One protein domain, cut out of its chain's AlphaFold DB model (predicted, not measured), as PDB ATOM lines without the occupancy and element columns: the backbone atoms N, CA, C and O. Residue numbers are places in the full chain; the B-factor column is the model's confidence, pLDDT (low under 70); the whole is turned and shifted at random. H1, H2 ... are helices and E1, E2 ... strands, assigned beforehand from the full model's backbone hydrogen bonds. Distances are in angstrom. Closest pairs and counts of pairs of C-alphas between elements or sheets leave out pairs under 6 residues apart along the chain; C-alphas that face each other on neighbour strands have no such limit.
ATOM      1  N   VAL A 117     167.122 156.454 149.899       91.50
ATOM      2  CA  VAL A 117     166.483 155.254 149.354       91.50
ATOM      3  C   VAL A 117     167.439 154.080 149.522       91.50
ATOM      4  O   VAL A 117     168.580 154.142 149.061       91.50
ATOM      5  N   LEU A 118     166.975 153.006 150.158       93.12
ATOM      6  CA  LEU A 118     167.749 151.777 150.276       93.12
ATOM      7  C   LEU A 118     167.408 150.842 149.122       93.12
ATOM      8  O   LEU A 118     166.284 150.358 149.012       93.12
ATOM      9  N   VAL A 119     168.395 150.587 148.270       94.44
ATOM     10  CA  VAL A 119     168.283 149.674 147.134       94.44
ATOM     11  C   VAL A 119     169.129 148.440 147.406       94.44
ATOM     12  O   VAL A 119     170.275 148.552 147.839       94.44
ATOM     13  N   GLY A 120     168.593 147.265 147.110       93.44
ATOM     14  CA  GLY A 120     169.350 146.021 147.155       93.44
ATOM     15  C   GLY A 120     168.640 144.904 146.417       93.44
ATOM     16  O   GLY A 120     167.675 145.137 145.692       93.44
ATOM     17  N   HIS A 121     169.139 143.686 146.555       92.00
ATOM     18  CA  HIS A 121     168.668 142.532 145.801       92.00
ATOM     19  C   HIS A 121     168.369 141.402 146.771       92.00
ATOM     20  O   HIS A 121     169.299 140.891 147.388       92.00
ATOM     21  N   ASN A 122     167.095 141.009 146.886       92.50
ATOM     22  CA  ASN A 122     166.639 140.060 147.905       92.50
ATOM     23  C   ASN A 122     166.880 140.580 149.341       92.50
ATOM     24  O   ASN A 122     167.434 139.884 150.190       92.50
ATOM     25  N   LEU A 123     166.443 141.817 149.591       94.00
ATOM     26  CA  LEU A 123     166.807 142.648 150.747       94.00
ATOM     27  C   LEU A 123     166.268 142.163 152.095       94.00
ATOM     28  O   LEU A 123     166.710 142.646 153.137       94.00
ATOM     29  N   PHE A 124     165.275 141.272 152.108       93.00
ATOM     30  CA  PHE A 124     164.547 140.932 153.333       93.00
ATOM     31  C   PHE A 124     165.482 140.473 154.461       93.00
ATOM     32  O   PHE A 124     165.428 141.001 155.571       93.00
ATOM     33  N   THR A 125     166.382 139.531 154.170       94.62
ATOM     34  CA  THR A 125     167.329 139.020 155.167       94.62
ATOM     35  C   THR A 125     168.338 140.075 155.593       94.62
ATOM     36  O   THR A 125     168.677 140.140 156.773       94.62
ATOM     37  N   ASP A 126     168.780 140.928 154.669       95.06
ATOM     38  CA  ASP A 126     169.727 142.002 154.971       95.06
ATOM     39  C   ASP A 126     169.129 142.987 155.973       95.06
ATOM     40  O   ASP A 126     169.774 143.333 156.960       95.06
ATOM     41  N   VAL A 127     167.868 143.379 155.776       95.31
ATOM     42  CA  VAL A 127     167.154 144.284 156.686       95.31
ATOM     43  C   VAL A 127     166.934 143.635 158.056       95.31
ATOM     44  O   VAL A 127     167.124 144.294 159.080       95.31
ATOM     45  N   VAL A 128     166.600 142.341 158.101       96.31
ATOM     46  CA  VAL A 128     166.473 141.580 159.358       96.31
ATOM     47  C   VAL A 128     167.793 141.565 160.132       96.31
ATOM     48  O   VAL A 128     167.809 141.874 161.327       96.31
ATOM     49  N   TYR A 129     168.910 141.251 159.470       96.12
ATOM     50  CA  TYR A 129     170.223 141.237 160.117       96.12
ATOM     51  C   TYR A 129     170.695 142.636 160.508       96.12
ATOM     52  O   TYR A 129     171.193 142.812 161.618       96.12
ATOM     53  N   LEU A 130     170.493 143.641 159.653       95.00
ATOM     54  CA  LEU A 130     170.792 145.038 159.962       95.00
ATOM     55  C   LEU A 130     170.060 145.470 161.240       95.00
ATOM     56  O   LEU A 130     170.680 145.997 162.164       95.00
ATOM     57  N   TYR A 131     168.760 145.178 161.328       95.44
ATOM     58  CA  TYR A 131     167.977 145.478 162.517       95.44
ATOM     59  C   TYR A 131     168.528 144.758 163.755       95.44
ATOM     60  O   TYR A 131     168.831 145.384 164.777       95.44
ATOM     61  N   ARG A 132     168.731 143.439 163.637       95.69
ATOM     62  CA  ARG A 132     169.183 142.582 164.739       95.69
ATOM     63  C   ARG A 132     170.554 142.968 165.293       95.69
ATOM     64  O   ARG A 132     170.789 142.818 166.498       95.69
ATOM     65  N   CYS A 133     171.451 143.411 164.417       94.75
ATOM     66  CA  CYS A 133     172.826 143.771 164.748       94.75
ATOM     67  C   CYS A 133     172.934 145.156 165.392       94.75
ATOM     68  O   CYS A 133     173.727 145.324 166.317       94.75
ATOM     69  N   PHE A 134     172.167 146.141 164.914       92.88
ATOM     70  CA  PHE A 134     172.392 147.544 165.287       92.88
ATOM     71  C   PHE A 134     171.325 148.142 166.205       92.88
ATOM     72  O   PHE A 134     171.648 149.051 166.971       92.88
ATOM     73  N   PHE A 135     170.096 147.621 166.183       91.06
ATOM     74  CA  PHE A 135     168.978 148.187 166.946       91.06
ATOM     75  C   PHE A 135     168.551 147.307 168.116       91.06
ATOM     76  O   PHE A 135     168.293 147.835 169.197       91.06
ATOM     77  N   GLY A 136     168.542 145.982 167.951       93.06
ATOM     78  CA  GLY A 136     168.265 145.071 169.062       93.06
ATOM     79  C   GLY A 136     167.529 143.794 168.663       93.06
ATOM     80  O   GLY A 136     167.597 143.378 167.509       93.06
ATOM     81  N   PRO A 137     166.867 143.109 169.611       97.00
ATOM     82  CA  PRO A 137     166.088 141.912 169.303       97.00
ATOM     83  C   PRO A 137     164.932 142.240 168.350       97.00
ATOM     84  O   PRO A 137     164.334 143.310 168.442       97.00
ATOM     85  N   LEU A 138     164.629 141.309 167.441       96.62
ATOM     86  CA  LEU A 138     163.469 141.403 166.553       96.62
ATOM     87  C   LEU A 138     162.177 141.389 167.388       96.62
ATOM     88  O   LEU A 138     162.153 140.713 168.418       96.62
ATOM     89  N   PRO A 139     161.126 142.111 166.965       97.06
ATOM     90  CA  PRO A 139     159.822 142.012 167.608       97.06
ATOM     91  C   PRO A 139     159.212 140.622 167.384       97.06
ATOM     92  O   PRO A 139     159.587 139.904 166.454       97.06
ATOM     93  N   ASP A 140     158.237 140.264 168.216       96.62
ATOM     94  CA  ASP A 140     157.614 138.935 168.196       96.62
ATOM     95  C   ASP A 140     156.714 138.715 166.968       96.62
ATOM     96  O   ASP A 140     156.393 137.577 166.620       96.62
ATOM     97  N   LYS A 141     156.296 139.804 166.307       97.44
ATOM     98  CA  LYS A 141     155.384 139.787 165.160       97.44
ATOM     99  C   LYS A 141     155.998 140.428 163.926       97.44
ATOM    100  O   LYS A 141     156.697 141.440 164.001       97.44
ATOM    101  N   LEU A 142     155.663 139.869 162.766       95.25
ATOM    102  CA  LEU A 142     156.140 140.366 161.480       95.25
ATOM    103  C   LEU A 142     155.588 141.761 161.171       95.25
ATOM    104  O   LEU A 142     156.314 142.600 160.647       95.25
ATOM    105  N   GLU A 143     154.334 142.032 161.522       97.06
ATOM    106  CA  GLU A 143     153.672 143.312 161.257       97.06
ATOM    107  C   GLU A 143     154.340 144.450 162.040       97.06
ATOM    108  O   GLU A 143     154.528 145.553 161.526       97.06
ATOM    109  N   GLU A 144     154.766 144.164 163.272       97.31
ATOM    110  CA  GLU A 144     155.533 145.098 164.099       97.31
ATOM    111  C   GLU A 144     156.912 145.351 163.486       97.31
ATOM    112  O   GLU A 144     157.335 146.503 163.370       97.31
ATOM    113  N   PHE A 145     157.586 144.298 163.012       96.94
ATOM    114  CA  PHE A 145     158.859 144.441 162.305       96.94
ATOM    115  C   PHE A 145     158.713 145.303 161.046       96.94
ATOM    116  O   PHE A 145     159.503 146.221 160.837       96.94
ATOM    117  N   GLN A 146     157.681 145.060 160.237       95.69
ATOM    118  CA  GLN A 146     157.392 145.840 159.034       95.69
ATOM    119  C   GLN A 146     157.133 147.312 159.356       95.69
ATOM    120  O   GLN A 146     157.689 148.185 158.689       95.69
ATOM    121  N   ALA A 147     156.335 147.599 160.390       96.75
ATOM    122  CA  ALA A 147     156.051 148.966 160.814       96.75
ATOM    123  C   ALA A 147     157.325 149.698 161.266       96.75
ATOM    124  O   ALA A 147     157.555 150.839 160.862       96.75
ATOM    125  N   ILE A 148     158.179 149.032 162.050       96.06
ATOM    126  CA  ILE A 148     159.458 149.585 162.512       96.06
ATOM    127  C   ILE A 148     160.395 149.838 161.327       96.06
ATOM    128  O   ILE A 148     160.910 150.944 161.168       96.06
ATOM    129  N   VAL A 149     160.576 148.846 160.453       94.94
ATOM    130  CA  VAL A 149     161.438 148.958 159.271       94.94
ATOM    131  C   VAL A 149     160.956 150.059 158.336       94.94
ATOM    132  O   VAL A 149     161.776 150.854 157.890       94.94
ATOM    133  N   HIS A 150     159.655 150.153 158.059       94.75
ATOM    134  CA  HIS A 150     159.109 151.199 157.194       94.75
ATOM    135  C   HIS A 150     159.224 152.585 157.839       94.75
ATOM    136  O   HIS A 150     159.512 153.573 157.161       94.75
ATOM    137  N   HIS A 151     159.071 152.659 159.165       93.56
ATOM    138  CA  HIS A 151     159.335 153.887 159.895       93.56
ATOM    139  C   HIS A 151     160.799 154.301 159.792       93.56
ATOM    140  O   HIS A 151     161.037 155.496 159.701       93.56
ATOM    141  N   MET A 152     161.761 153.374 159.799       92.44
ATOM    142  CA  MET A 152     163.198 153.667 159.708       92.44
ATOM    143  C   MET A 152     163.662 153.940 158.275       92.44
ATOM    144  O   MET A 152     164.433 154.866 158.040       92.44
ATOM    145  N   PHE A 153     163.160 153.170 157.314       93.19
ATOM    146  CA  PHE A 153     163.532 153.204 155.903       93.19
ATOM    147  C   PHE A 153     162.260 153.317 155.048       93.19
ATOM    148  O   PHE A 153     161.705 152.307 154.612       93.19
ATOM    149  N   PRO A 154     161.773 154.545 154.788       92.44
ATOM    150  CA  PRO A 154     160.503 154.761 154.091       92.44
ATOM    151  C   PRO A 154     160.474 154.205 152.678       92.44
ATOM    152  O   PRO A 154     159.415 153.832 152.184       92.44
ATOM    153  N   ILE A 155     161.635 154.187 152.018       92.94
ATOM    154  CA  ILE A 155     161.771 153.729 150.643       92.94
ATOM    155  C   ILE A 155     162.822 152.621 150.613       92.94
ATOM    156  O   ILE A 155     164.025 152.874 150.700       92.94
ATOM    157  N   LEU A 156     162.328 151.394 150.476       93.88
ATOM    158  CA  LEU A 156     163.100 150.180 150.246       93.88
ATOM    159  C   LEU A 156     162.779 149.669 148.841       93.88
ATOM    160  O   LEU A 156     161.614 149.464 148.504       93.88
ATOM    161  N   MET A 157     163.809 149.473 148.025       94.00
ATOM    162  CA  MET A 157     163.694 148.950 146.667       94.00
ATOM    163  C   MET A 157     164.428 147.620 146.567       94.00
ATOM    164  O   MET A 157     165.660 147.568 146.570       94.00
ATOM    165  N   ASP A 158     163.663 146.539 146.452       92.88
ATOM    166  CA  ASP A 158     164.209 145.220 146.161       92.88
ATOM    167  C   ASP A 158     164.236 144.998 144.645       92.88
ATOM    168  O   ASP A 158     163.219 144.751 144.001       92.88
ATOM    169  N   THR A 159     165.426 145.087 144.064       91.62
ATOM    170  CA  THR A 159     165.670 144.879 142.631       91.62
ATOM    171  C   THR A 159     165.293 143.482 142.150       91.62
ATOM    172  O   THR A 159     164.908 143.335 140.991       91.62
ATOM    173  N   LYS A 160     165.359 142.456 143.012       89.44
ATOM    174  CA  LYS A 160     164.888 141.115 142.655       89.44
ATOM    175  C   LYS A 160     163.381 141.123 142.496       89.44
ATOM    176  O   LYS A 160     162.883 140.634 141.491       89.44
ATOM    177  N   TYR A 161     162.689 141.719 143.464       88.62
ATOM    178  CA  TYR A 161     161.243 141.898 143.405       88.62
ATOM    179  C   TYR A 161     160.844 142.710 142.172       88.62
ATOM    180  O   TYR A 161     160.011 142.260 141.401       88.62
ATOM    181  N   MET A 162     161.495 143.848 141.911       87.38
ATOM    182  CA  MET A 162     161.230 144.670 140.721       87.38
ATOM    183  C   MET A 162     161.401 143.893 139.409       87.38
ATOM    184  O   MET A 162     160.627 144.089 138.478       87.38
ATOM    185  N   ALA A 163     162.395 143.004 139.332       84.06
ATOM    186  CA  ALA A 163     162.642 142.191 138.146       84.06
ATOM    187  C   ALA A 163     161.643 141.035 137.966       84.06
ATOM    188  O   ALA A 163     161.529 140.506 136.863       84.06
ATOM    189  N   THR A 164     160.944 140.612 139.025       83.50
ATOM    190  CA  THR A 164     160.022 139.465 138.992       83.50
ATOM    191  C   THR A 164     158.548 139.852 139.118       83.50
ATOM    192  O   THR A 164     157.697 139.039 138.768       83.50
ATOM    193  N   HIS A 165     158.238 141.063 139.593       73.44
ATOM    194  CA  HIS A 165     156.893 141.483 140.006       73.44
ATOM    195  C   HIS A 165     155.830 141.385 138.905       73.44
ATOM    196  O   HIS A 165     154.687 141.046 139.195       73.44
ATOM    197  N   ASP A 166     156.216 141.611 137.647       64.69
ATOM    198  CA  ASP A 166     155.297 141.608 136.500       64.69
ATOM    199  C   ASP A 166     155.531 140.413 135.549       64.69
ATOM    200  O   ASP A 166     154.923 140.312 134.481       64.69
ATOM    201  N   CYS A 167     156.393 139.463 135.923       58.53
ATOM    202  CA  CYS A 167     156.699 138.281 135.115       58.53
ATOM    203  C   CYS A 167     155.759 137.106 135.440       58.53
ATOM    204  O   CYS A 167     156.200 136.139 136.038       58.53
ATOM    205  N   GLY A 168     154.488 137.178 135.019       58.38
ATOM    206  CA  GLY A 168     153.421 136.155 135.136       58.38
ATOM    207  C   GLY A 168     153.762 134.744 135.682       58.38
ATOM    208  O   GLY A 168     154.130 134.575 136.837       58.38
ATOM    209  N   SER A 169     153.524 133.681 134.898       51.78
ATOM    210  CA  SER A 169     153.673 132.270 135.327       51.78
ATOM    211  C   SER A 169     155.064 131.669 135.072       51.78
ATOM    212  O   SER A 169     155.280 130.479 135.298       51.78
ATOM    213  N   ILE A 170     156.002 132.466 134.559       58.03
ATOM    214  CA  ILE A 170     157.381 132.052 134.297       58.03
ATOM    215  C   ILE A 170     158.219 132.726 135.369       58.03
ATOM    216  O   ILE A 170     158.419 133.928 135.284       58.03
ATOM    217  N   THR A 171     158.718 131.982 136.358       56.81
ATOM    218  CA  THR A 171     159.712 132.512 137.302       56.81
ATOM    219  C   THR A 171     160.971 132.866 136.513       56.81
ATOM    220  O   THR A 171     161.684 131.945 136.090       56.81
ATOM    221  N   PRO A 172     161.262 134.152 136.256       63.44
ATOM    222  CA  PRO A 172     162.439 134.488 135.489       63.44
ATOM    223  C   PRO A 172     163.668 134.201 136.355       63.44
ATOM    224  O   PRO A 172     163.666 134.362 137.582       63.44
ATOM    225  N   LYS A 173     164.732 133.759 135.690       67.00
ATOM    226  CA  LYS A 173     166.083 133.731 136.246       67.00
ATOM    227  C   LYS A 173     166.409 135.123 136.795       67.00
ATOM    228  O   LYS A 173     166.473 136.089 136.042       67.00
ATOM    229  N   SER A 174     166.475 135.228 138.118       76.00
ATOM    230  CA  SER A 174     166.434 136.494 138.863       76.00
ATOM    231  C   SER A 174     167.539 136.566 139.909       76.00
ATOM    232  O   SER A 174     167.380 137.202 140.953       76.00
ATOM    233  N   SER A 175     168.659 135.879 139.672       86.44
ATOM    234  CA  SER A 175     169.879 136.181 140.416       86.44
ATOM    235  C   SER A 175     170.429 137.545 139.990       86.44
ATOM    236  O   SER A 175     170.188 138.005 138.873       86.44
ATOM    237  N   LEU A 176     171.199 138.187 140.870       86.44
ATOM    238  CA  LEU A 176     171.822 139.477 140.575       86.44
ATOM    239  C   LEU A 176     172.677 139.432 139.294       86.44
ATOM    240  O   LEU A 176     172.608 140.358 138.493       86.44
ATOM    241  N   SER A 177     173.438 138.348 139.086       86.94
ATOM    242  CA  SER A 177     174.272 138.165 137.887       86.94
ATOM    243  C   SER A 177     173.422 138.099 136.625       86.94
ATOM    244  O   SER A 177     173.690 138.814 135.671       86.94
ATOM    245  N   GLU A 178     172.363 137.289 136.633       85.81
ATOM    246  CA  GLU A 178     171.503 137.118 135.459       85.81
ATOM    247  C   GLU A 178     170.753 138.411 135.122       85.81
ATOM    248  O   GLU A 178     170.632 138.770 133.954       85.81
ATOM    249  N   ILE A 179     170.275 139.141 136.137       84.56
ATOM    250  CA  ILE A 179     169.654 140.455 135.931       84.56
ATOM    251  C   ILE A 179     170.675 141.429 135.346       84.56
ATOM    252  O   ILE A 179     170.356 142.127 134.388       84.56
TER     253      ILE A 179
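This is residues 117 to 179 of the 205 residues of an uncharacterized protein of Aspergillus oryzae (strain ATCC 42149 / RIB 40) (UniProt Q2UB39). A loose, elongated model has a small pair of parallel strands, E1 and E2, side by side in its middle, with the two longer helices H1 and H2 set crosswise near each other toward one end and the two short helices H3 and H4 toward the other. Beyond H3 the chain makes a wide loop, of which residues 165 to 171 stick out free, before it folds back to H4. The printed part has 63 residues with four named helices and two named strands, in the order E1, H1, H2, E2, H3, H4. The sheet has the order E1, E2, all parallel, and the class is mostly helix. The radius of gyration of the C-alphas is 13.6 A, and the spans are 37 by 21 by 19 A.

E1 is residues 118 to 120, with C-alpha 118 at (167.749, 151.777, 150.276). H1 is residues 124 to 134, 15.8 A from first to last C-alpha. H2 is residues 142 to 152, 15.2 A long by the same measure, with C-alpha 142 at (156.140, 140.366, 161.480). E2 is residues 156 to 158, and H3, residues 159 to 164, follows it directly and is 8.6 A long. H4 is residues 176 to 179, ending with C-alpha 179 at (169.654, 140.455, 135.931).

E1 and E2 are parallel neighbours, with 12 degrees between their directions. C-alphas 119 and 157 face each other at 4.7 A. N 157 and O 118 are within hydrogen-bond range at 2.8 A, and N 120 and O 157 at 3.0 A. E1, H1, H2 and E2 form a strand-helix-strand unit, two parallel neighbour strands with helices between them along the chain, and its crossover is right-handed. H1 and H2 are close but not clearly touching, the closest C-alphas being those of Val 127 and Val 149, 7.8 A apart. Their lines are only just about perpendicular, at 71 degrees. H1 and E2 are only just apart, with the closest C-alphas at 8.4 A. The closest C-alphas of E1 and H3 are those of Gly 120 and Thr 159, 5.9 A apart. H3 and H4 are close but not clearly touching, the closest C-alphas being those of Lys 160 and Leu 176 at 7.4 A. H4 is apart from E1, E2, H1 and H2. In H1, H2 and H3 every O i to N i+4 pair is within hydrogen-bond range, and H4 is too short for such a pair.

The two C-alphas farthest apart are those of Gly 136 and Ser 169, at 38.9 A. The printed part has no cut. The link from H3 to H4 is long, with 11 residues. The mean pLDDT of the printed part is 88.2, and residues 166 to 173 are under 70.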